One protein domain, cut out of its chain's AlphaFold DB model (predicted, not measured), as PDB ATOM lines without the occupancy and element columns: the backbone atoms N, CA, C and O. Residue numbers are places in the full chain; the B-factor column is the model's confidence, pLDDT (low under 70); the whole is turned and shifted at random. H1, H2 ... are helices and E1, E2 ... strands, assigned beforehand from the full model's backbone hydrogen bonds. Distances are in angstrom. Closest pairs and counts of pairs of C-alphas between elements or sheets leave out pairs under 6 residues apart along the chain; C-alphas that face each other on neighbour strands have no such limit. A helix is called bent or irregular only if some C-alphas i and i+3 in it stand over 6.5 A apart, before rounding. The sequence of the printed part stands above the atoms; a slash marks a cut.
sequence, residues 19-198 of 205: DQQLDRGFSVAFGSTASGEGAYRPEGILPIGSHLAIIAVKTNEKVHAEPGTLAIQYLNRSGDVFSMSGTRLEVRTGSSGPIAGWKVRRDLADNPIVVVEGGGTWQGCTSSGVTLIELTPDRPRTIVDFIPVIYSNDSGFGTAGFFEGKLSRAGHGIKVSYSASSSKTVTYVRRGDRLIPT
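AT A GLANCE: This is residues 19 to 198 of the 205 residues of an uncharacterized protein of Zymomonas sp (UniProt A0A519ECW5). Two strongly twisted sheets follow each other along the longest axis as a sandwich that is only partly face to face: the eight strands E5 to E12 make one end, and the four strands E1 to E4 make the other, curled round the one helix, H1. In the large sheet the later strands curl back, and E12 comes close to E8 near Ile 143. The printed part has 180 residues with one named helix and twelve named strands, H1 first and then E1 to E12; each sheet is an antiparallel meander, each strand the neighbour of the one before. It is mostly strand and compact, with a radius of gyration of the C-alphas of 17.7 A and spans of 58 by 42 by 24 A.

HOW THE PARTS SIT: Begin with the large sheet, where E5, residues 101 to 105, and E6, residues 113 to 122, form a hairpin with N 103 and O 115 3.0 A apart, within hydrogen-bond range. Next come E7, residues 125 to 135, with N 116 and O 131 at 2.9 A, and E8, residues 140 to 152, with N 132 and O 144 at 2.9 A. E8 bends by 54 degrees at residue 143; its neighbour E9, residues 162 to 170, has N 165 and O 149 at 2.7 A. Then find E10, residues 173 to 180, E11, residues 184 to 191, and the edge strand E12, residues 194 to 197, with N 168 and O 175 at 2.8 A, N 176 and O 186 at 2.8 A, and N 189 and O 196 at 2.9 A. This is a folded sheet, bent back on itself: E5, E6 and E7 face E9 to E12, with E8 as the hinge. The closest C-alphas of E8 and E12, Ile 143 and Arg 194, are 4.4 A apart. In the small sheet, E1, residues 40 to 48, E2, residues 51 to 58, E3, residues 68 to 78, and E4, residues 81 to 93, have N 46 and O 53 at 3.0 A, N 54 and O 73 at 2.9 A, and N 72 and O 89 at 2.8 A. H1, residues 19 to 30, is on one face of it, making two layers; its closest C-alphas to E1 are Leu 22 and Ile 45, 5.6 A. In H1 every O i to N i+4 pair is within hydrogen-bond range. Between the sheets, the closest C-alphas of E4 and E6, Thr 93 and Gly 118, are 5.0 A apart.

IN THESE COORDINATES: Find C-alpha 101 at (207.785, 209.325, 252.616), where E5 begins, and C-alpha 197 at (228.838, 210.282, 262.201), where E12 ends. E7 is 32.8 A long, E8 32.0 A, E3 32.5 A and E4 32.1 A. H1 begins at C-alpha 19, (202.896, 195.368, 238.490), and is 15.7 A long.

THE WHOLE: The C-alphas farthest apart, Gly 79 and Thr 159, are 59.7 A apart. The printed part has no cut, and no link is long. Look for pLDDT under 70 at residues 34, 61 to 65, 94 to 98, 155 to 158 and 182.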
ATOM      1  N   ASP A  19     204.042 195.456 237.576       90.06
ATOM      2  CA  ASP A  19     202.896 195.368 238.490       90.06
ATOM      3  C   ASP A  19     202.571 193.912 238.843       90.06
ATOM      4  O   ASP A  19     202.402 193.570 240.009       90.06
ATOM      5  N   GLN A  20     202.598 193.007 237.857       92.56
ATOM      6  CA  GLN A  20     202.394 191.578 238.107       92.56
ATOM      7  C   GLN A  20     203.500 190.976 238.982       92.56
ATOM      8  O   GLN A  20     203.231 190.090 239.796       92.56
ATOM      9  N   GLN A  21     204.748 191.421 238.810       92.44
ATOM     10  CA  GLN A  21     205.852 190.996 239.669       92.44
ATOM     11  C   GLN A  21     205.684 191.537 241.092       92.44
ATOM     12  O   GLN A  21     205.931 190.796 242.043       92.44
ATOM     13  N   LEU A  22     205.242 192.791 241.241       94.00
ATOM     14  CA  LEU A  22     204.969 193.401 242.539       94.00
ATOM     15  C   LEU A  22     203.847 192.662 243.272       94.00
ATOM     16  O   LEU A  22     204.068 192.225 244.396       94.00
ATOM     17  N   ASP A  23     202.701 192.438 242.632       93.44
ATOM     18  CA  ASP A  23     201.547 191.780 243.254       93.44
ATOM     19  C   ASP A  23     201.856 190.339 243.678       93.44
ATOM     20  O   ASP A  23     201.555 189.919 244.802       93.44
ATOM     21  N   ARG A  24     202.500 189.564 242.794       93.56
ATOM     22  CA  ARG A  24     202.866 188.168 243.085       93.56
ATOM     23  C   ARG A  24     203.969 188.084 244.132       93.56
ATOM     24  O   ARG A  24     203.871 187.279 245.056       93.56
ATOM     25  N   GLY A  25     205.001 188.914 244.002       94.31
ATOM     26  CA  GLY A  25     206.093 188.975 244.965       94.31
ATOM     27  C   GLY A  25     205.601 189.402 246.347       94.31
ATOM     28  O   GLY A  25     205.941 188.768 247.345       94.31
ATOM     29  N   PHE A  26     204.734 190.413 246.404       95.50
ATOM     30  CA  PHE A  26     204.082 190.844 247.634       95.50
ATOM     31  C   PHE A  26     203.252 189.719 248.249       95.50
ATOM     32  O   PHE A  26     203.423 189.438 249.429       95.50
ATOM     33  N   SER A  27     202.444 189.016 247.451       94.00
ATOM     34  CA  SER A  27     201.627 187.895 247.936       94.00
ATOM     35  C   SER A  27     202.458 186.787 248.586       94.00
ATOM     36  O   SER A  27     202.073 186.246 249.620       94.00
ATOM     37  N   VAL A  28     203.625 186.470 248.016       94.81
ATOM     38  CA  VAL A  28     204.564 185.495 248.596       94.81
ATOM     39  C   VAL A  28     205.222 186.031 249.865       94.81
ATOM     40  O   VAL A  28     205.393 185.289 250.830       94.81
ATOM     41  N   ALA A  29     205.611 187.306 249.868       94.06
ATOM     42  CA  ALA A  29     206.328 187.900 250.984       94.06
ATOM     43  C   ALA A  29     205.418 188.187 252.182       94.06
ATOM     44  O   ALA A  29     205.801 187.874 253.299       94.06
ATOM     45  N   PHE A  30     204.250 188.791 251.980       91.38
ATOM     46  CA  PHE A  30     203.402 189.371 253.026       91.38
ATOM     47  C   PHE A  30     202.017 188.717 253.125       91.38
ATOM     48  O   PHE A  30     201.243 189.076 254.012       91.38
ATOM     49  N   GLY A  31     201.715 187.742 252.265       88.25
ATOM     50  CA  GLY A  31     200.360 187.232 252.088       88.25
ATOM     51  C   GLY A  31     199.531 188.146 251.185       88.25
ATOM     52  O   GLY A  31     200.039 189.095 250.590       88.25
ATOM     53  N   SER A  32     198.239 187.861 251.059       76.06
ATOM     54  CA  SER A  32     197.332 188.686 250.258       76.06
ATOM     55  C   SER A  32     197.253 190.114 250.792       76.06
ATOM     56  O   SER A  32     197.263 190.316 252.008       76.06
ATOM     57  N   THR A  33     197.085 191.088 249.895       71.50
ATOM     58  CA  THR A  33     196.846 192.488 250.256       71.50
ATOM     59  C   THR A  33     195.647 192.586 251.194       71.50
ATOM     60  O   THR A  33     194.502 192.407 250.783       71.50
ATOM     61  N   ALA A  34     195.922 192.840 252.469       69.31
ATOM     62  CA  ALA A  34     194.898 193.111 253.459       69.31
ATOM     63  C   ALA A  34     194.596 194.614 253.463       69.31
ATOM     64  O   ALA A  34     195.480 195.447 253.261       69.31
ATOM     65  N   SER A  35     193.331 194.959 253.676       72.31
ATOM     66  CA  SER A  35     192.897 196.335 253.902       72.31
ATOM     67  C   SER A  35     192.686 196.578 255.390       72.31
ATOM     68  O   SER A  35     192.205 195.690 256.095       72.31
ATOM     69  N   GLY A  36     192.954 197.798 255.841       72.06
ATOM     70  CA  GLY A  36     192.721 198.224 257.218       72.06
ATOM     71  C   GLY A  36     194.003 198.340 258.030       72.06
ATOM     72  O   GLY A  36     195.109 198.193 257.514       72.06
ATOM     73  N   GLU A  37     193.842 198.665 259.305       77.88
ATOM     74  CA  GLU A  37     194.932 198.959 260.226       77.88
ATOM     75  C   GLU A  37     195.883 197.771 260.415       77.88
ATOM     76  O   GLU A  37     195.472 196.627 260.600       77.88
ATOM     77  N   GLY A  38     197.180 198.061 260.369       79.94
ATOM     78  CA  GLY A  38     198.238 197.085 260.562       79.94
ATOM     79  C   GLY A  38     198.529 196.189 259.357       79.94
ATOM     80  O   GLY A  38     199.427 195.348 259.444       79.94
ATOM     81  N   ALA A  39     197.829 196.377 258.237       87.31
ATOM     82  CA  ALA A  39     198.106 195.680 256.992       87.31
ATOM     83  C   ALA A  39     199.336 196.254 256.276       87.31
ATOM     84  O   ALA A  39     199.614 197.450 256.326       87.31
ATOM     85  N   TYR A  40     200.070 195.406 255.561       90.88
ATOM     86  CA  TYR A  40     201.107 195.861 254.639       90.88
ATOM     87  C   TYR A  40     200.499 196.184 253.276       90.88
ATOM     88  O   TYR A  40     199.650 195.443 252.780       90.88
ATOM     89  N   ARG A  41     200.963 197.267 252.650       91.38
ATOM     90  CA  ARG A  41     200.644 197.615 251.263       91.38
ATOM     91  C   ARG A  41     201.893 197.505 250.390       91.38
ATOM     92  O   ARG A  41     202.957 197.936 250.842       91.38
ATOM     93  N   PRO A  42     201.791 196.934 249.178       94.06
ATOM     94  CA  PRO A  42     202.902 196.900 248.238       94.06
ATOM     95  C   PRO A  42     203.226 198.313 247.756       94.06
ATOM     96  O   PRO A  42     202.340 199.044 247.325       94.06
ATOM     97  N   GLU A  43     204.502 198.675 247.812       94.19
ATOM     98  CA  GLU A  43     204.978 200.025 247.487       94.19
ATOM     99  C   GLU A  43     206.035 200.007 246.376       94.19
ATOM    100  O   GLU A  43     206.169 200.959 245.610       94.19
ATOM    101  N   GLY A  44     206.781 198.909 246.237       94.56
ATOM    102  CA  GLY A  44     207.703 198.764 245.121       94.56
ATOM    103  C   GLY A  44     208.397 197.416 245.055       94.56
ATOM    104  O   GLY A  44     208.476 196.674 246.034       94.56
ATOM    105  N   ILE A  45     208.933 197.120 243.875       95.31
ATOM    106  CA  ILE A  45     209.804 195.977 243.620       95.31
ATOM    107  C   ILE A  45     211.034 196.449 242.850       95.31
ATOM    108  O   ILE A  45     210.921 197.247 241.920       95.31
ATOM    109  N   LEU A  46     212.221 195.978 243.231       95.12
ATOM    110  CA  LEU A  46     213.453 196.323 242.527       95.12
ATOM    111  C   LEU A  46     214.467 195.174 242.485       95.12
ATOM    112  O   LEU A  46     214.613 194.457 243.474       95.12
ATOM    113  N   PRO A  47     215.205 195.012 241.372       94.75
ATOM    114  CA  PRO A  47     216.280 194.033 241.282       94.75
ATOM    115  C   PRO A  47     217.504 194.466 242.090       94.75
ATOM    116  O   PRO A  47     217.950 195.613 241.983       94.75
ATOM    117  N   ILE A  48     218.050 193.523 242.861       95.31
ATOM    118  CA  ILE A  48     219.259 193.654 243.681       95.31
ATOM    119  C   ILE A  48     220.094 192.380 243.502       95.31
ATOM    120  O   ILE A  48     219.792 191.337 244.079       95.31
ATOM    121  N   GLY A  49     221.140 192.445 242.673       91.31
ATOM    122  CA  GLY A  49     221.924 191.259 242.319       91.31
ATOM    123  C   GLY A  49     221.040 190.170 241.697       91.31
ATOM    124  O   GLY A  49     220.344 190.424 240.717       91.31
ATOM    125  N   SER A  50     221.053 188.972 242.284       91.62
ATOM    126  CA  SER A  50     220.205 187.832 241.900       91.62
ATOM    127  C   SER A  50     218.804 187.840 242.524       91.62
ATOM    128  O   SER A  50     218.011 186.942 242.242       91.62
ATOM    129  N   HIS A  51     218.490 188.816 243.379       95.19
ATOM    130  CA  HIS A  51     217.226 188.888 244.111       95.19
ATOM    131  C   HIS A  51     216.331 190.027 243.621       95.19
ATOM    132  O   HIS A  51     216.761 190.971 242.955       95.19
ATOM    133  N   LEU A  52     215.064 189.954 244.020       95.75
ATOM    134  CA  LEU A  52     214.118 191.061 243.963       95.75
ATOM    135  C   LEU A  52     213.816 191.522 245.387       95.75
ATOM    136  O   LEU A  52     213.458 190.710 246.235       95.75
ATOM    137  N   ALA A  53     213.940 192.815 245.654       97.12
ATOM    138  CA  ALA A  53     213.518 193.417 246.909       97.12
ATOM    139  C   ALA A  53     212.072 193.904 246.774       97.12
ATOM    140  O   ALA A  53     211.800 194.753 245.928       97.12
ATOM    141  N   ILE A  54     211.163 193.389 247.600       96.62
ATOM    142  CA  ILE A  54     209.812 193.934 247.770       96.62
ATOM    143  C   ILE A  54     209.844 194.933 248.914       96.62
ATOM    144  O   ILE A  54     210.319 194.604 250.000       96.62
ATOM    145  N   ILE A  55     209.313 196.123 248.664       96.62
ATOM    146  CA  ILE A  55     209.116 197.182 249.646       96.62
ATOM    147  C   ILE A  55     207.623 197.262 249.945       96.62
ATOM    148  O   ILE A  55     206.799 197.326 249.028       96.62
ATOM    149  N   ALA A  56     207.287 197.260 251.230       94.81
ATOM    150  CA  ALA A  56     205.926 197.422 251.708       94.81
ATOM    151  C   ALA A  56     205.871 198.405 252.876       94.81
ATOM    152  O   ALA A  56     206.788 198.452 253.698       94.81
ATOM    153  N   VAL A  57     204.782 199.159 252.980       92.00
ATOM    154  CA  VAL A  57     204.529 200.064 254.108       92.00
ATOM    155  C   VAL A  57     203.311 199.578 254.875       92.00
ATOM    156  O   VAL A  57     202.307 199.175 254.286       92.00
ATOM    157  N   LYS A  58     203.417 199.577 256.203       89.19
ATOM    158  CA  LYS A  58     202.327 199.212 257.103       89.19
ATOM    159  C   LYS A  58     201.358 200.384 257.260       89.19
ATOM    160  O   LYS A  58     201.785 201.512 257.511       89.19
ATOM    161  N   THR A  59     200.064 200.121 257.125       80.56
ATOM    162  CA  THR A  59     198.992 201.097 257.343       80.56
ATOM    163  C   THR A  59     198.814 201.381 258.831       80.56
ATOM    164  O   THR A  59     198.524 200.486 259.624       80.56
ATOM    165  N   ASN A  60     198.923 202.656 259.201       72.88
ATOM    166  CA  ASN A  60     198.677 203.145 260.556       72.88
ATOM    167  C   ASN A  60     197.552 204.189 260.500       72.88
ATOM    168  O   ASN A  60     197.806 205.390 260.534       72.88
ATOM    169  N   GLU A  61     196.307 203.742 260.326       59.62
ATOM    170  CA  GLU A  61     195.169 204.643 260.080       59.62
ATOM    171  C   GLU A  61     194.619 205.316 261.350       59.62
ATOM    172  O   GLU A  61     193.860 206.275 261.230       59.62
ATOM    173  N   LYS A  62     194.963 204.839 262.561       55.03
ATOM    174  CA  LYS A  62     194.202 205.203 263.774       55.03
ATOM    175  C   LYS A  62     194.986 205.643 265.009       55.03
ATOM    176  O   LYS A  62     194.349 205.961 266.011       55.03
ATOM    177  N   VAL A  63     196.317 205.732 264.984       56.00
ATOM    178  CA  VAL A  63     197.070 206.040 266.213       56.00
ATOM    179  C   VAL A  63     198.052 207.187 266.007       56.00
ATOM    180  O   VAL A  63     199.055 207.059 265.314       56.00
ATOM    181  N   HIS A  64     197.788 208.309 266.682       57.12
ATOM    182  CA  HIS A  64     198.665 209.484 266.708       57.12
ATOM    183  C   HIS A  64     200.061 209.200 267.295       57.12
ATOM    184  O   HIS A  64     200.948 210.029 267.150       57.12
ATOM    185  N   ALA A  65     200.271 208.053 267.947       62.47
ATOM    186  CA  ALA A  65     201.476 207.740 268.713       62.47
ATOM    187  C   ALA A  65     202.302 206.560 268.169       62.47
ATOM    188  O   ALA A  65     203.330 206.234 268.760       62.47
ATOM    189  N   GLU A  66     201.890 205.904 267.077       70.38
ATOM    190  CA  GLU A  66     202.662 204.777 266.540       70.38
ATOM    191  C   GLU A  66     203.581 205.198 265.391       70.38
ATOM    192  O   GLU A  66     203.153 205.949 264.509       70.38
ATOM    193  N   PRO A  67     204.835 204.708 265.366       73.56
ATOM    194  CA  PRO A  67     205.739 204.953 264.256       73.56
ATOM    195  C   PRO A  67     205.289 204.186 263.010       73.56
ATOM    196  O   PRO A  67     204.918 203.007 263.067       73.56
ATOM    197  N   GLY A  68     205.392 204.838 261.856       81.56
ATOM    198  CA  GLY A  68     205.265 204.188 260.560       81.56
ATOM    199  C   GLY A  68     206.270 203.043 260.397       81.56
ATOM    200  O   GLY A  68     207.408 203.141 260.860       81.56
ATOM    201  N   THR A  69     205.862 201.947 259.747       91.00
ATOM    202  CA  THR A  69     206.732 200.778 259.509       91.00
ATOM    203  C   THR A  69     206.916 200.525 258.017       91.00
ATOM    204  O   THR A  69     205.935 200.373 257.290       91.00
ATOM    205  N   LEU A  70     208.171 200.446 257.572       94.38
ATOM    206  CA  LEU A  70     208.555 200.004 256.233       94.38
ATOM    207  C   LEU A  70     209.218 198.638 256.348       94.38
ATOM    208  O   LEU A  70     210.114 198.436 257.167       94.38
ATOM    209  N   ALA A  71     208.779 197.709 255.512       96.25
ATOM    210  CA  ALA A  71     209.297 196.361 255.440       96.25
ATOM    211  C   ALA A  71     209.957 196.104 254.086       96.25
ATOM    212  O   ALA A  71     209.453 196.524 253.043       96.25
ATOM    213  N   ILE A  72     211.075 195.381 254.109       97.94
ATOM    214  CA  ILE A  72     211.784 194.922 252.916       97.94
ATOM    215  C   ILE A  72     211.990 193.415 253.021       97.94
ATOM    216  O   ILE A  72     212.583 192.930 253.987       97.94
ATOM    217  N   GLN A  73     211.532 192.679 252.011       97.62
ATOM    218  CA  GLN A  73     211.754 191.239 251.878       97.62
ATOM    219  C   GLN A  73     212.451 190.955 250.552       97.62
ATOM    220  O   GLN A  73     212.016 191.436 249.505       97.62
ATOM    221  N   TYR A  74     213.516 190.156 250.586       97.62
ATOM    222  CA  TYR A  74     214.138 189.663 249.361       97.62
ATOM    223  C   TYR A  74     213.438 188.405 248.879       97.62
ATOM    224  O   TYR A  74     212.990 187.576 249.674       97.62
ATOM    225  N   LEU A  75     213.362 188.274 247.564       97.19
ATOM    226  CA  LEU A  75     212.783 187.146 246.868       97.19
ATOM    227  C   LEU A  75     213.785 186.582 245.865       97.19
ATOM    228  O   LEU A  75     214.493 187.328 245.185       97.19
ATOM    229  N   ASN A  76     213.795 185.262 245.739       96.00
ATOM    230  CA  ASN A  76     214.339 184.581 244.575       96.00
ATOM    231  C   ASN A  76     213.263 184.513 243.493       96.00
ATOM    232  O   ASN A  76     212.077 184.379 243.802       96.00
ATOM    233  N   ARG A  77     213.685 184.570 242.228       93.19
ATOM    234  CA  ARG A  77     212.801 184.404 241.073       93.19
ATOM    235  C   ARG A  77     213.355 183.335 240.138       93.19
ATOM    236  O   ARG A  77     214.507 183.415 239.725       93.19
ATOM    237  N   SER A  78     212.512 182.372 239.774       90.94
ATOM    238  CA  SER A  78     212.793 181.374 238.736       90.94
ATOM    239  C   SER A  78     211.619 181.333 237.764       90.94
ATOM    240  O   SER A  78     210.558 180.796 238.081       90.94
ATOM    241  N   GLY A  79     211.782 181.959 236.596       87.38
ATOM    242  CA  GLY A  79     210.656 182.226 235.697       87.38
ATOM    243  C   GLY A  79     209.626 183.119 236.389       87.38
ATOM    244  O   GLY A  79     209.961 184.215 236.831       87.38
ATOM    245  N   ASP A  80     208.395 182.640 236.539       87.81
ATOM    246  CA  ASP A  80     207.299 183.387 237.174       87.81
ATOM    247  C   ASP A  80     207.018 182.960 238.622       87.81
ATOM    248  O   ASP A  80     206.028 183.388 239.223       87.81
ATOM    249  N   VAL A  81     207.890 182.116 239.177       91.88
ATOM    250  CA  VAL A  81     207.804 181.613 240.548       91.88
ATOM    251  C   VAL A  81     208.698 182.448 241.457       91.88
ATOM    252  O   VAL A  81     209.869 182.680 241.148       91.88
ATOM    253  N   PHE A  82     208.140 182.859 242.595       95.31
ATOM    254  CA  PHE A  82     208.823 183.625 243.633       95.31
ATOM    255  C   PHE A  82     208.938 182.797 244.911       95.31
ATOM    256  O   PHE A  82     208.017 182.064 245.268       95.31
ATOM    257  N   SER A  83     210.045 182.950 245.631       96.00
ATOM    258  CA  SER A  83     210.218 182.390 246.973       96.00
ATOM    259  C   SER A  83     210.974 183.363 247.865       96.00
ATOM    260  O   SER A  83     211.780 184.157 247.382       96.00
ATOM    261  N   MET A  84     210.707 183.332 249.172       95.38
ATOM    262  CA  MET A  84     211.413 184.189 250.125       95.38
ATOM    263  C   MET A  84     212.909 183.862 250.155       95.38
ATOM    264  O   MET A  84     213.306 182.698 250.147       95.38
ATOM    265  N   SER A  85     213.729 184.908 250.213       95.00
ATOM    266  CA  SER A  85     215.172 184.838 250.420       95.00
ATOM    267  C   SER A  85     215.545 185.651 251.655       95.00
ATOM    268  O   SER A  85     215.248 186.844 251.726       95.00
ATOM    269  N   GLY A  86     216.189 185.011 252.629       90.81
ATOM    270  CA  GLY A  86     216.598 185.660 253.874       90.81
ATOM    271  C   GLY A  86     215.434 186.167 254.735       90.81
ATOM    272  O   GLY A  86     214.261 185.871 254.502       90.81
ATOM    273  N   THR A  87     215.781 186.933 255.768       91.38
ATOM    274  CA  THR A  87     214.828 187.478 256.743       91.38
ATOM    275  C   THR A  87     214.331 188.856 256.322       91.38
ATOM    276  O   THR A  87     215.110 189.691 255.858       91.38
ATOM    277  N   ARG A  88     213.041 189.114 256.548       94.81
ATOM    278  CA  ARG A  88     212.445 190.442 256.411       94.81
ATOM    279  C   ARG A  88     213.152 191.452 257.308       94.81
ATOM    280  O   ARG A  88     213.318 191.217 258.503       94.81
ATOM    281  N   LEU A  89     213.491 192.603 256.743       96.56
ATOM    282  CA  LEU A  89     213.864 193.777 257.519       96.56
ATOM    283  C   LEU A  89     212.619 194.636 257.735       96.56
ATOM    284  O   LEU A  89     211.964 195.002 256.765       96.56
ATOM    285  N   GLU A  90     212.327 194.989 258.982       94.69
ATOM    286  CA  GLU A  90     211.315 195.990 259.322       94.69
ATOM    287  C   GLU A  90     211.993 197.177 260.001       94.69
ATOM    288  O   GLU A  90     212.809 197.014 260.910       94.69
ATOM    289  N   VAL A  91     211.656 198.379 259.547       91.81
ATOM    290  CA  VAL A  91     212.168 199.631 260.090       91.81
ATOM    291  C   VAL A  91     210.996 200.493 260.507       91.81
ATOM    292  O   VAL A  91     210.090 200.760 259.720       91.81
ATOM    293  N   ARG A  92     211.049 200.942 261.759       88.62
ATOM    294  CA  ARG A  92     210.115 201.911 262.322       88.62
ATOM    295  C   ARG A  92     210.750 203.291 262.256       88.62
ATOM    296  O   ARG A  92     211.894 203.442 262.678       88.62
ATOM    297  N   THR A  93     210.029 204.273 261.731       77.81
ATOM    298  CA  THR A  93     210.500 205.662 261.681       77.81
ATOM    299  C   THR A  93     209.398 206.643 262.065       77.81
ATOM    300  O   THR A  93     208.211 206.344 261.942       77.81
ATOM    301  N   GLY A  94     209.819 207.811 262.549       67.44
ATOM    302  CA  GLY A  94     208.959 208.785 263.215       67.44
ATOM    303  C   GLY A  94     208.676 208.417 264.673       67.44
ATOM    304  O   GLY A  94     208.945 207.307 265.125       67.44
ATOM    305  N   SER A  95     208.153 209.380 265.424       63.78
ATOM    306  CA  SER A  95     207.698 209.207 266.812       63.78
ATOM    307  C   SER A  95     206.185 209.393 266.958       63.78
ATOM    308  O   SER A  95     205.627 209.076 268.004       63.78
ATOM    309  N   SER A  96     205.500 209.904 265.929       62.78
ATOM    310  CA  SER A  96     204.044 210.090 265.909       62.78
ATOM    311  C   SER A  96     203.546 210.136 264.461       62.78
ATOM    312  O   SER A  96     203.755 211.135 263.778       62.78
ATOM    313  N   GLY A  97     202.893 209.070 263.989       62.69
ATOM    314  CA  GLY A  97     202.230 209.041 262.680       62.69
ATOM    315  C   GLY A  97     202.912 208.169 261.612       62.69
ATOM    316  O   GLY A  97     203.927 207.515 261.875       62.69
ATOM    317  N   PRO A  98     202.321 208.108 260.402       68.81
ATOM    318  CA  PRO A  98     202.807 207.266 259.315       68.81
ATOM    319  C   PRO A  98     204.178 207.728 258.804       68.81
ATOM    320  O   PRO A  98     204.643 208.829 259.090       68.81
ATOM    321  N   ILE A  99     204.814 206.877 257.997       80.12
ATOM    322  CA  ILE A  99     206.020 207.248 257.250       80.12
ATOM    323  C   ILE A  99     205.690 208.461 256.380       80.12
ATOM    324  O   ILE A  99     204.749 208.404 255.590       80.12
ATOM    325  N   ALA A 100     206.460 209.543 256.521       83.88
ATOM    326  CA  ALA A 100     206.219 210.783 255.781       83.88
ATOM    327  C   ALA A 100     206.498 210.599 254.282       83.88
ATOM    328  O   ALA A 100     205.826 211.170 253.427       83.88
ATOM    329  N   GLY A 101     207.477 209.753 253.967       88.88
ATOM    330  CA  GLY A 101     207.785 209.325 252.616       88.88
ATOM    331  C   GLY A 101     208.972 208.373 252.594       88.88
ATOM    332  O   GLY A 101     209.708 208.225 253.571       88.88
ATOM    333  N   TRP A 102     209.180 207.717 251.461       94.69
ATOM    334  CA  TRP A 102     210.371 206.912 251.232       94.69
ATOM    335  C   TRP A 102     210.797 207.012 249.767       94.69
ATOM    336  O   TRP A 102     210.000 207.345 248.890       94.69
ATOM    337  N   LYS A 103     212.078 206.762 249.491       96.94
ATOM    338  CA  LYS A 103     212.603 206.694 248.118       96.94
ATOM    339  C   LYS A 103     213.864 205.853 248.028       96.94
ATOM    340  O   LYS A 103     214.639 205.780 248.979       96.94
ATOM    341  N   VAL A 104     214.120 205.291 246.851       97.88
ATOM    342  CA  VAL A 104     215.394 204.631 246.536       97.88
ATOM    343  C   VAL A 104     216.350 205.646 245.909       97.88
ATOM    344  O   VAL A 104     216.018 206.318 244.935       97.88
ATOM    345  N   ARG A 105     217.563 205.744 246.449       97.88
ATOM    346  CA  ARG A 105     218.665 206.576 245.954       97.88
ATOM    347  C   ARG A 105     219.813 205.676 245.505       97.88
ATOM    348  O   ARG A 105     220.276 204.836 246.270       97.88
ATOM    349  N   ARG A 106     220.280 205.857 244.269       97.19
ATOM    350  CA  ARG A 106     221.388 205.079 243.665       97.19
ATOM    351  C   ARG A 106     222.704 205.855 243.586       97.19
ATOM    352  O   ARG A 106     223.708 205.330 243.136       97.19
ATOM    353  N   ASP A 107     222.690 207.110 244.010       97.19
ATOM    354  CA  ASP A 107     223.816 208.040 243.952       97.19
ATOM    355  C   ASP A 107     224.551 208.180 245.295       97.19
ATOM    356  O   ASP A 107     225.605 208.805 245.346       97.19
ATOM    357  N   LEU A 108     224.018 207.612 246.386       96.81
ATOM    358  CA  LEU A 108     224.579 207.746 247.738       96.81
ATOM    359  C   LEU A 108     225.658 206.706 248.073       96.81
ATOM    360  O   LEU A 108     226.525 206.982 248.900       96.81
ATOM    361  N   ALA A 109     225.605 205.527 247.456       95.19
ATOM    362  CA  ALA A 109     226.518 204.411 247.685       95.19
ATOM    363  C   ALA A 109     226.573 203.512 246.438       95.19
ATOM    364  O   ALA A 109     225.828 203.732 245.485       95.19
ATOM    365  N   ASP A 110     227.449 202.506 246.445       94.06
ATOM    366  CA  ASP A 110     227.543 201.529 245.347       94.06
ATOM    367  C   ASP A 110     226.290 200.645 245.258       94.06
ATOM    368  O   ASP A 110     225.841 200.295 244.169       94.06
ATOM    369  N   ASN A 111     225.684 200.344 246.409       95.88
ATOM    370  CA  ASN A 111     224.390 199.680 246.494       95.88
ATOM    371  C   ASN A 111     223.257 200.714 246.621       95.88
ATOM    372  O   ASN A 111     223.452 201.758 247.254       95.88
ATOM    373  N   PRO A 112     222.048 200.429 246.097       97.44
ATOM    374  CA  PRO A 112     220.890 201.291 246.303       97.44
ATOM    375  C   PRO A 112     220.575 201.488 247.792       97.44
ATOM    376  O   PRO A 112     220.580 200.535 248.574       97.44
ATOM    377  N   ILE A 113     220.256 202.725 248.169       98.12
ATOM    378  CA  ILE A 113     219.851 203.103 249.523       98.12
ATOM    379  C   ILE A 113     218.363 203.440 249.531       98.12
ATOM    380  O   ILE A 113     217.935 204.342 248.812       98.12
ATOM    381  N   VAL A 114     217.577 202.770 250.368       98.12
ATOM    382  CA  VAL A 114     216.228 203.224 250.718       98.12
ATOM    383  C   VAL A 114     216.363 204.288 251.803       98.12
ATOM    384  O   VAL A 114     216.907 204.033 252.879       98.12
ATOM    385  N   VAL A 115     215.901 205.495 251.491       97.38
ATOM    386  CA  VAL A 115     215.812 206.625 252.415       97.38
ATOM    387  C   VAL A 115     214.377 206.677 252.912       97.38
ATOM    388  O   VAL A 115     213.474 206.914 252.109       97.38
ATOM    389  N   VAL A 116     214.174 206.436 254.204       95.25
ATOM    390  CA  VAL A 116     212.851 206.443 254.840       95.25
ATOM    391  C   VAL A 116     212.747 207.671 255.730       95.25
ATOM    392  O   VAL A 116     213.564 207.831 256.633       95.25
ATOM    393  N   GLU A 117     211.777 208.538 255.469       92.25
ATOM    394  CA  GLU A 117     211.564 209.778 256.209       92.25
ATOM    395  C   GLU A 117     210.485 209.608 257.280       92.25
ATOM    396  O   GLU A 117     209.402 209.071 257.031       92.25
ATOM    397  N   GLY A 118     210.789 210.097 258.477       88.31
ATOM    398  CA  GLY A 118     209.863 210.152 259.597       88.31
ATOM    399  C   GLY A 118     210.115 211.394 260.441       88.31
ATOM    400  O   GLY A 118     211.210 211.953 260.449       88.31
ATOM    401  N   GLY A 119     209.093 211.844 261.157       85.00
ATOM    402  CA  GLY A 119     209.164 213.066 261.944       85.00
ATOM    403  C   GLY A 119     207.806 213.449 262.499       85.00
ATOM    404  O   GLY A 119     206.871 212.652 262.466       85.00
ATOM    405  N   GLY A 120     207.709 214.670 263.001       82.31
ATOM    406  CA  GLY A 120     206.456 215.237 263.477       82.31
ATOM    407  C   GLY A 120     206.647 216.617 264.087       82.31
ATOM    408  O   GLY A 120     207.737 217.192 264.040       82.31
ATOM    409  N   THR A 121     205.562 217.132 264.658       83.56
ATOM    410  CA  THR A 121     205.528 218.434 265.321       83.56
ATOM    411  C   THR A 121     204.977 218.281 266.732       83.56
ATOM    412  O   THR A 121     203.857 217.801 266.904       83.56
ATOM    413  N   TRP A 122     205.726 218.740 267.735       81.44
ATOM    414  CA  TRP A 122     205.320 218.727 269.143       81.44
ATOM    415  C   TRP A 122     205.537 220.098 269.763       81.44
ATOM    416  O   TRP A 122     206.636 220.636 269.702       81.44
ATOM    417  N   GLN A 123     204.484 220.656 270.364       83.00
ATOM    418  CA  GLN A 123     204.542 221.923 271.109       83.00
ATOM    419  C   GLN A 123     205.224 223.066 270.332       83.00
ATOM    420  O   GLN A 123     205.982 223.852 270.890       83.00
ATOM    421  N   GLY A 124     204.974 223.139 269.021       82.81
ATOM    422  CA  GLY A 124     205.571 224.155 268.159       82.81
ATOM    423  C   GLY A 124     207.025 223.886 267.748       82.81
ATOM    424  O   GLY A 124     207.714 224.810 267.317       82.81
ATOM    425  N   CYS A 125     207.489 222.643 267.860       84.94
ATOM    426  CA  CYS A 125     208.756 222.200 267.304       84.94
ATOM    427  C   CYS A 125     208.544 221.075 266.293       84.94
ATOM    428  O   CYS A 125     208.046 220.005 266.643       84.94
ATOM    429  N   THR A 126     208.929 221.320 265.045       87.12
ATOM    430  CA  THR A 126     208.932 220.350 263.954       87.12
ATOM    431  C   THR A 126     210.324 219.758 263.804       87.12
ATOM    432  O   THR A 126     211.305 220.487 263.666       87.12
ATOM    433  N   SER A 127     210.411 218.432 263.794       87.94
ATOM    434  CA  SER A 127     211.650 217.697 263.551       87.94
ATOM    435  C   SER A 127     211.368 216.525 262.619       87.94
ATOM    436  O   SER A 127     210.415 215.770 262.834       87.94
ATOM    437  N   SER A 128     212.186 216.366 261.580       89.75
ATOM    438  CA  SER A 128     212.186 215.171 260.738       89.75
ATOM    439  C   SER A 128     213.599 214.652 260.521       89.75
ATOM    440  O   SER A 128     214.599 215.382 260.558       89.75
ATOM    441  N   GLY A 129     213.683 213.350 260.299       91.62
ATOM    442  CA  GLY A 129     214.922 212.673 259.997       91.62
ATOM    443  C   GLY A 129     214.722 211.510 259.052       91.62
ATOM    444  O   GLY A 129     213.603 211.117 258.718       91.62
ATOM    445  N   VAL A 130     215.847 210.956 258.615       94.75
ATOM    446  CA  VAL A 130     215.865 209.810 257.715       94.75
ATOM    447  C   VAL A 130     216.569 208.613 258.328       94.75
ATOM    448  O   VAL A 130     217.647 208.734 258.912       94.75
ATOM    449  N   THR A 131     215.975 207.445 258.124       95.56
ATOM    450  CA  THR A 131     216.614 206.144 258.301       95.56
ATOM    451  C   THR A 131     217.148 205.686 256.949       95.56
ATOM    452  O   THR A 131     216.469 205.809 255.927       95.56
ATOM    453  N   LEU A 132     218.376 205.168 256.926       97.31
ATOM    454  CA  LEU A 132     219.027 204.704 255.704       97.31
ATOM    455  C   LEU A 132     219.169 203.190 255.728       97.31
ATOM    456  O   LEU A 132     219.785 202.632 256.639       97.31
ATOM    457  N   ILE A 133     218.654 202.540 254.689       98.19
ATOM    458  CA  ILE A 133     218.742 201.095 254.496       98.19
ATOM    459  C   ILE A 133     219.520 200.834 253.216       98.19
ATOM    460  O   ILE A 133     219.141 201.304 252.149       98.19
ATOM    461  N   GLU A 134     220.600 200.073 253.305       97.62
ATOM    462  CA  GLU A 134     221.343 199.616 252.138       97.62
ATOM    463  C   GLU A 134     220.794 198.287 251.641       97.62
ATOM    464  O   GLU A 134     220.624 197.346 252.420       97.62
ATOM    465  N   LEU A 135     220.551 198.210 250.336       97.69
ATOM    466  CA  LEU A 135     220.123 196.997 249.657       97.69
ATOM    467  C   LEU A 135     221.343 196.283 249.064       97.69
ATOM    468  O   LEU A 135     221.678 196.496 247.899       97.69
ATOM    469  N   THR A 136     222.047 195.493 249.878       95.88
ATOM    470  CA  THR A 136     223.183 194.694 249.387       95.88
ATOM    471  C   THR A 136     222.694 193.463 248.629       95.88
ATOM    472  O   THR A 136     221.550 193.066 248.818       95.88
ATOM    473  N   PRO A 137     223.541 192.804 247.818       94.75
ATOM    474  CA  PRO A 137     223.172 191.537 247.191       94.75
ATOM    475  C   PRO A 137     222.714 190.465 248.188       94.75
ATOM    476  O   PRO A 137     221.795 189.724 247.879       94.75
ATOM    477  N   ASP A 138     223.290 190.410 249.391       92.75
ATOM    478  CA  ASP A 138     222.986 189.338 250.346       92.75
ATOM    479  C   ASP A 138     221.706 189.595 251.153       92.75
ATOM    480  O   ASP A 138     220.911 188.682 251.377       92.75
ATOM    481  N   ARG A 139     221.519 190.828 251.653       94.88
ATOM    482  CA  ARG A 139     220.369 191.199 252.491       94.88
ATOM    483  C   ARG A 139     220.205 192.717 252.633       94.88
ATOM    484  O   ARG A 139     221.198 193.446 252.670       94.88
ATOM    485  N   PRO A 140     218.977 193.216 252.854       97.06
ATOM    486  CA  PRO A 140     218.791 194.598 253.272       97.06
ATOM    487  C   PRO A 140     219.367 194.811 254.683       97.06
ATOM    488  O   PRO A 140     219.247 193.949 255.562       97.06
ATOM    489  N   ARG A 141     219.985 195.971 254.930       96.19
ATOM    490  CA  ARG A 141     220.497 196.342 256.260       96.19
ATOM    491  C   ARG A 141     220.306 197.820 256.567       96.19
ATOM    492  O   ARG A 141     220.612 198.673 255.740       96.19
ATOM    493  N   THR A 142     219.869 198.134 257.782       97.19
ATOM    494  CA  THR A 142     219.865 199.514 258.281       97.19
ATOM    495  C   THR A 142     221.300 199.969 258.535       97.19
ATOM    496  O   THR A 142     221.991 199.415 259.389       97.19
ATOM    497  N   ILE A 143     221.757 200.981 257.795       97.38
ATOM    498  CA  ILE A 143     223.120 201.521 257.912       97.38
ATOM    499  C   ILE A 143     223.179 202.759 258.812       97.38
ATOM    500  O   ILE A 143     224.208 202.987 259.446       97.38
ATOM    501  N   VAL A 144     222.080 203.516 258.926       96.00
ATOM    502  CA  VAL A 144     221.906 204.633 259.873       96.00
ATOM    503  C   VAL A 144     220.464 204.644 260.362       96.00
ATOM    504  O   VAL A 144     219.566 204.658 259.526       96.00
ATOM    505  N   ASP A 145     220.244 204.660 261.680       91.50
ATOM    506  CA  ASP A 145     218.890 204.636 262.256       91.50
ATOM    507  C   ASP A 145     218.175 205.982 262.110       91.50
ATOM    508  O   ASP A 145     216.992 206.019 261.787       91.50
ATOM    509  N   PHE A 146     218.894 207.088 262.316       91.44
ATOM    510  CA  PHE A 146     218.323 208.426 262.239       91.44
ATOM    511  C   PHE A 146     219.382 209.476 261.890       91.44
ATOM    512  O   PHE A 146     220.438 209.567 262.521       91.44
ATOM    513  N   ILE A 147     219.079 210.288 260.883       93.62
ATOM    514  CA  ILE A 147     219.802 211.508 260.529       93.62
ATOM    515  C   ILE A 147     218.782 212.640 260.582       93.62
ATOM    516  O   ILE A 147     217.863 212.601 259.768       93.62
ATOM    517  N   PRO A 148     218.917 213.648 261.461       92.25
ATOM    518  CA  PRO A 148     218.030 214.802 261.405       92.25
ATOM    519  C   PRO A 148     218.255 215.520 260.073       92.25
ATOM    520  O   PRO A 148     219.407 215.761 259.695       92.25
ATOM    521  N   VAL A 149     217.176 215.825 259.354       92.81
ATOM    522  CA  VAL A 149     217.221 216.528 258.061       92.81
ATOM    523  C   VAL A 149     216.301 217.736 258.004       92.81
ATOM    524  O   VAL A 149     216.537 218.586 257.158       92.81
ATOM    525  N   ILE A 150     215.312 217.860 258.889       90.50
ATOM    526  CA  ILE A 150     214.496 219.072 259.020       90.50
ATOM    527  C   ILE A 150     214.350 219.403 260.499       90.50
ATOM    528  O   ILE A 150     214.127 218.518 261.325       90.50
ATOM    529  N   TYR A 151     214.446 220.689 260.814       90.56
ATOM    530  CA  TYR A 151     214.136 221.243 262.124       90.56
ATOM    531  C   TYR A 151     213.543 222.639 261.968       90.56
ATOM    532  O   TYR A 151     214.092 223.426 261.203       90.56
ATOM    533  N   SER A 152     212.480 222.948 262.711       87.75
ATOM    534  CA  SER A 152     211.959 224.305 262.926       87.75
ATOM    535  C   SER A 152     211.330 224.403 264.314       87.75
ATOM    536  O   SER A 152     210.570 223.524 264.713       87.75
ATOM    537  N   ASN A 153     211.597 225.485 265.035       84.81
ATOM    538  CA  ASN A 153     210.909 225.854 266.279       84.81
ATOM    539  C   ASN A 153     210.305 227.269 266.211       84.81
ATOM    540  O   ASN A 153     210.082 227.904 267.246       84.81
ATOM    541  N   ASP A 154     210.018 227.755 264.999       78.12
ATOM    542  CA  ASP A 154     209.522 229.117 264.756       78.12
ATOM    543  C   ASP A 154     208.186 229.407 265.467       78.12
ATOM    544  O   ASP A 154     207.835 230.560 265.706       78.12
ATOM    545  N   SER A 155     207.462 228.365 265.883       68.38
ATOM    546  CA  SER A 155     206.243 228.460 266.696       68.38
ATOM    547  C   SER A 155     206.462 228.662 268.206       68.38
ATOM    548  O   SER A 155     205.503 228.560 268.969       68.38
ATOM    549  N   GLY A 156     207.678 229.005 268.652       62.72
ATOM    550  CA  GLY A 156     207.904 229.620 269.970       62.72
ATOM    551  C   GLY A 156     208.635 228.778 271.018       62.72
ATOM    552  O   GLY A 156     208.605 229.127 272.199       62.72
ATOM    553  N   PHE A 157     209.310 227.690 270.635       60.91
ATOM    554  CA  PHE A 157     210.113 226.895 271.574       60.91
ATOM    555  C   PHE A 157     211.552 227.431 271.662       60.91
ATOM    556  O   PHE A 157     212.405 227.054 270.867       60.91
ATOM    557  N   GLY A 158     211.859 228.297 272.631       69.81
ATOM    558  CA  GLY A 158     213.214 228.853 272.796       69.81
ATOM    559  C   GLY A 158     213.611 229.836 271.682       69.81
ATOM    560  O   GLY A 158     212.778 230.590 271.187       69.81
ATOM    561  N   THR A 159     214.896 229.883 271.311       70.00
ATOM    562  CA  THR A 159     215.381 230.749 270.219       70.00
ATOM    563  C   THR A 159     215.042 230.140 268.863       70.00
ATOM    564  O   THR A 159     215.471 229.021 268.587       70.00
ATOM    565  N   ALA A 160     214.327 230.891 268.021       73.75
ATOM    566  CA  ALA A 160     213.949 230.471 266.674       73.75
ATOM    567  C   ALA A 160     215.164 230.017 265.847       73.75
ATOM    568  O   ALA A 160     216.227 230.646 265.837       73.75
ATOM    569  N   GLY A 161     214.993 228.902 265.158       83.38
ATOM    570  CA  GLY A 161     216.028 228.172 264.470       83.38
ATOM    571  C   GLY A 161     215.407 227.213 263.469       83.38
ATOM    572  O   GLY A 161     214.409 226.547 263.730       83.38
ATOM    573  N   PHE A 162     216.047 227.134 262.312       88.44
ATOM    574  CA  PHE A 162     215.649 226.254 261.236       88.44
ATOM    575  C   PHE A 162     216.891 225.656 260.588       88.44
ATOM    576  O   PHE A 162     217.891 226.352 260.386       88.44
ATOM    577  N   PHE A 163     216.841 224.374 260.239       91.62
ATOM    578  CA  PHE A 163     217.830 223.806 259.333       91.62
ATOM    579  C   PHE A 163     217.218 222.763 258.409       91.62
ATOM    580  O   PHE A 163     216.284 222.045 258.764       91.62
ATOM    581  N   GLU A 164     217.849 222.632 257.246       92.38
ATOM    582  CA  GLU A 164     217.641 221.525 256.319       92.38
ATOM    583  C   GLU A 164     218.953 220.781 256.107       92.38
ATOM    584  O   GLU A 164     219.999 221.408 255.936       92.38
ATOM    585  N   GLY A 165     218.897 219.452 256.085       94.62
ATOM    586  CA  GLY A 165     220.009 218.559 255.800       94.62
ATOM    587  C   GLY A 165     219.874 217.927 254.416       94.62
ATOM    588  O   GLY A 165     218.863 217.307 254.091       94.62
ATOM    589  N   LYS A 166     220.926 218.021 253.600       96.31
ATOM    590  CA  LYS A 166     220.983 217.400 252.266       96.31
ATOM    591  C   LYS A 166     222.011 216.278 252.225       96.31
ATOM    592  O   LYS A 166     223.189 216.500 252.506       96.31
ATOM    593  N   LEU A 167     221.565 215.080 251.842       97.81
ATOM    594  CA  LEU A 167     222.407 213.889 251.718       97.81
ATOM    595  C   LEU A 167     223.137 213.855 250.368       97.81
ATOM    596  O   LEU A 167     222.523 214.026 249.312       97.81
ATOM    597  N   SER A 168     224.431 213.545 250.414       97.69
ATOM    598  CA  SER A 168     225.312 213.350 249.258       97.69
ATOM    599  C   SER A 168     226.334 212.243 249.528       97.69
ATOM    600  O   SER A 168     226.609 211.911 250.682       97.69
ATOM    601  N   ARG A 169     226.916 211.660 248.477       96.94
ATOM    602  CA  ARG A 169     227.979 210.653 248.610       96.94
ATOM    603  C   ARG A 169     229.290 211.279 249.092       96.94
ATOM    604  O   ARG A 169     229.642 212.390 248.694       96.94
ATOM    605  N   ALA A 170     230.037 210.546 249.915       94.38
ATOM    606  CA  ALA A 170     231.377 210.919 250.370       94.38
ATOM    607  C   ALA A 170     232.295 209.688 250.426       94.38
ATOM    608  O   ALA A 170     232.480 209.076 251.477       94.38
ATOM    609  N   GLY A 171     232.864 209.300 249.279       90.50
ATOM    610  CA  GLY A 171     233.671 208.080 249.163       90.50
ATOM    611  C   GLY A 171     232.849 206.830 249.498       90.50
ATOM    612  O   GLY A 171     231.850 206.555 248.829       90.50
ATOM    613  N   HIS A 172     233.256 206.112 250.551       88.19
ATOM    614  CA  HIS A 172     232.528 204.972 251.137       88.19
ATOM    615  C   HIS A 172     231.549 205.373 252.258       88.19
ATOM    616  O   HIS A 172     231.047 204.519 252.990       88.19
ATOM    617  N   GLY A 173     231.327 206.672 252.442       94.19
ATOM    618  CA  GLY A 173     230.420 207.251 253.419       94.19
ATOM    619  C   GLY A 173     229.355 208.137 252.780       94.19
ATOM    620  O   GLY A 173     229.268 208.283 251.559       94.19
ATOM    621  N   ILE A 174     228.561 208.771 253.638       97.12
ATOM    622  CA  ILE A 174     227.526 209.737 253.260       97.12
ATOM    623  C   ILE A 174     227.828 211.054 253.958       97.12
ATOM    624  O   ILE A 174     228.268 211.081 255.102       97.12
ATOM    625  N   LYS A 175     227.589 212.165 253.279       97.25
ATOM    626  CA  LYS A 175     227.728 213.509 253.825       97.25
ATOM    627  C   LYS A 175     226.363 214.171 253.900       97.25
ATOM    628  O   LYS A 175     225.609 214.138 252.928       97.25
ATOM    629  N   VAL A 176     226.089 214.800 255.036       97.12
ATOM    630  CA  VAL A 176     224.906 215.625 255.265       97.12
ATOM    631  C   VAL A 176     225.363 217.067 255.396       97.12
ATOM    632  O   VAL A 176     226.117 217.405 256.312       97.12
ATOM    633  N   SER A 177     224.937 217.898 254.454       95.75
ATOM    634  CA  SER A 177     225.179 219.337 254.483       95.75
ATOM    635  C   SER A 177     223.951 220.031 255.050       95.75
ATOM    636  O   SER A 177     222.878 219.943 254.455       95.75
ATOM    637  N   TYR A 178     224.124 220.702 256.183       94.31
ATOM    638  CA  TYR A 178     223.106 221.503 256.843       94.31
ATOM    639  C   TYR A 178     223.211 222.967 256.418       94.31
ATOM    640  O   TYR A 178     224.321 223.488 256.282       94.31
ATOM    641  N   SER A 179     222.070 223.619 256.208       89.75
ATOM    642  CA  SER A 179     221.965 225.047 255.870       89.75
ATOM    643  C   SER A 179     221.031 225.803 256.825       89.75
ATOM    644  O   SER A 179     220.444 225.201 257.719       89.75
ATOM    645  N   ALA A 180     220.891 227.120 256.619       86.19
ATOM    646  CA  ALA A 180     220.151 228.066 257.465       86.19
ATOM    647  C   ALA A 180     220.816 228.301 258.834       86.19
ATOM    648  O   ALA A 180     222.001 228.643 258.870       86.19
ATOM    649  N   SER A 181     220.096 228.144 259.947       75.38
ATOM    650  CA  SER A 181     220.566 228.517 261.292       75.38
ATOM    651  C   SER A 181     221.737 227.663 261.794       75.38
ATOM    652  O   SER A 181     222.363 227.992 262.796       75.38
ATOM    653  N   SER A 182     222.055 226.558 261.115       68.88
ATOM    654  CA  SER A 182     223.197 225.695 261.421       68.88
ATOM    655  C   SER A 182     223.901 225.261 260.140       68.88
ATOM    656  O   SER A 182     223.710 224.150 259.651       68.88
ATOM    657  N   SER A 183     224.749 226.133 259.590       82.94
ATOM    658  CA  SER A 183     225.606 225.767 258.458       82.94
ATOM    659  C   SER A 183     226.739 224.854 258.929       82.94
ATOM    660  O   SER A 183     227.750 225.307 259.462       82.94
ATOM    661  N   LYS A 184     226.553 223.543 258.769       90.69
ATOM    662  CA  LYS A 184     227.519 222.520 259.185       90.69
ATOM    663  C   LYS A 184     227.487 221.342 258.228       90.69
ATOM    664  O   LYS A 184     226.461 221.013 257.653       90.69
ATOM    665  N   THR A 185     228.613 220.660 258.090       94.31
ATOM    666  CA  THR A 185     228.671 219.368 257.408       94.31
ATOM    667  C   THR A 185     228.950 218.262 258.416       94.31
ATOM    668  O   THR A 185     229.884 218.368 259.212       94.31
ATOM    669  N   VAL A 186     228.175 217.181 258.355       96.19
ATOM    670  CA  VAL A 186     228.448 215.941 259.090       96.19
ATOM    671  C   VAL A 186     228.729 214.838 258.084       96.19
ATOM    672  O   VAL A 186     227.942 214.597 257.171       96.19
ATOM    673  N   THR A 187     229.870 214.168 258.235       97.06
ATOM    674  CA  THR A 187     230.205 212.997 257.420       97.06
ATOM    675  C   THR A 187     229.915 211.744 258.224       97.06
ATOM    676  O   THR A 187     230.265 211.661 259.392       97.06
ATOM    677  N   TYR A 188     229.289 210.766 257.598       97.44
ATOM    678  CA  TYR A 188     229.031 209.447 258.136       97.44
ATOM    679  C   TYR A 188     229.975 208.468 257.453       97.44
ATOM    680  O   TYR A 188     229.917 208.291 256.236       97.44
ATOM    681  N   VAL A 189     230.860 207.847 258.226       96.69
ATOM    682  CA  VAL A 189     231.901 206.948 257.718       96.69
ATOM    683  C   VAL A 189     231.539 205.495 257.984       96.69
ATOM    684  O   VAL A 189     230.988 205.165 259.035       96.69
ATOM    685  N   ARG A 190     231.873 204.604 257.046       95.25
ATOM    686  CA  ARG A 190     231.638 203.164 257.206       95.25
ATOM    687  C   ARG A 190     232.463 202.601 258.361       95.25
ATOM    688  O   ARG A 190     233.676 202.814 258.435       95.25
ATOM    689  N   ARG A 191     231.794 201.872 259.254       94.75
ATOM    690  CA  ARG A 191     232.368 201.071 260.340       94.75
ATOM    691  C   ARG A 191     231.583 199.762 260.420       94.75
ATOM    692  O   ARG A 191     230.459 199.737 260.918       94.75
ATOM    693  N   GLY A 192     232.158 198.691 259.874       92.75
ATOM    694  CA  GLY A 192     231.441 197.429 259.674       92.75
ATOM    695  C   GLY A 192     230.208 197.632 258.789       92.75
ATOM    696  O   GLY A 192     230.288 198.297 257.759       92.75
ATOM    697  N   ASP A 193     229.063 197.120 259.232       92.94
ATOM    698  CA  ASP A 193     227.778 197.248 258.533       92.94
ATOM    699  C   ASP A 193     227.088 198.612 258.719       92.94
ATOM    700  O   ASP A 193     226.041 198.855 258.118       92.94
ATOM    701  N   ARG A 194     227.650 199.521 259.527       96.56
ATOM    702  CA  ARG A 194     227.013 200.799 259.878       96.56
ATOM    703  C   ARG A 194     227.778 202.003 259.347       96.56
ATOM    704  O   ARG A 194     228.969 201.942 259.038       96.56
ATOM    705  N   LEU A 195     227.072 203.120 259.258       96.69
ATOM    706  CA  LEU A 195     227.613 204.442 258.983       96.69
ATOM    707  C   LEU A 195     227.560 205.264 260.278       96.69
ATOM    708  O   LEU A 195     226.491 205.467 260.847       96.69
ATOM    709  N   ILE A 196     228.719 205.728 260.749       96.44
ATOM    710  CA  ILE A 196     228.862 206.431 262.032       96.44
ATOM    711  C   ILE A 196     229.224 207.898 261.772       96.44
ATOM    712  O   ILE A 196     230.150 208.149 260.993       96.44
ATOM    713  N   PRO A 197     228.533 208.870 262.395       96.50
ATOM    714  CA  PRO A 197     228.838 210.282 262.201       96.50
ATOM    715  C   PRO A 197     230.213 210.644 262.782       96.50
ATOM    716  O   PRO A 197     230.569 210.228 263.882       96.50
ATOM    717  N   THR A 198     230.983 211.459 262.061       95.81
ATOM    718  CA  THR A 198     232.296 211.965 262.501       95.81
ATOM    719  C   THR A 198     232.187 213.104 263.508       95.81
ATOM    720  O   THR A 198     233.149 213.418 264.202       95.81
TER     721      THR A 198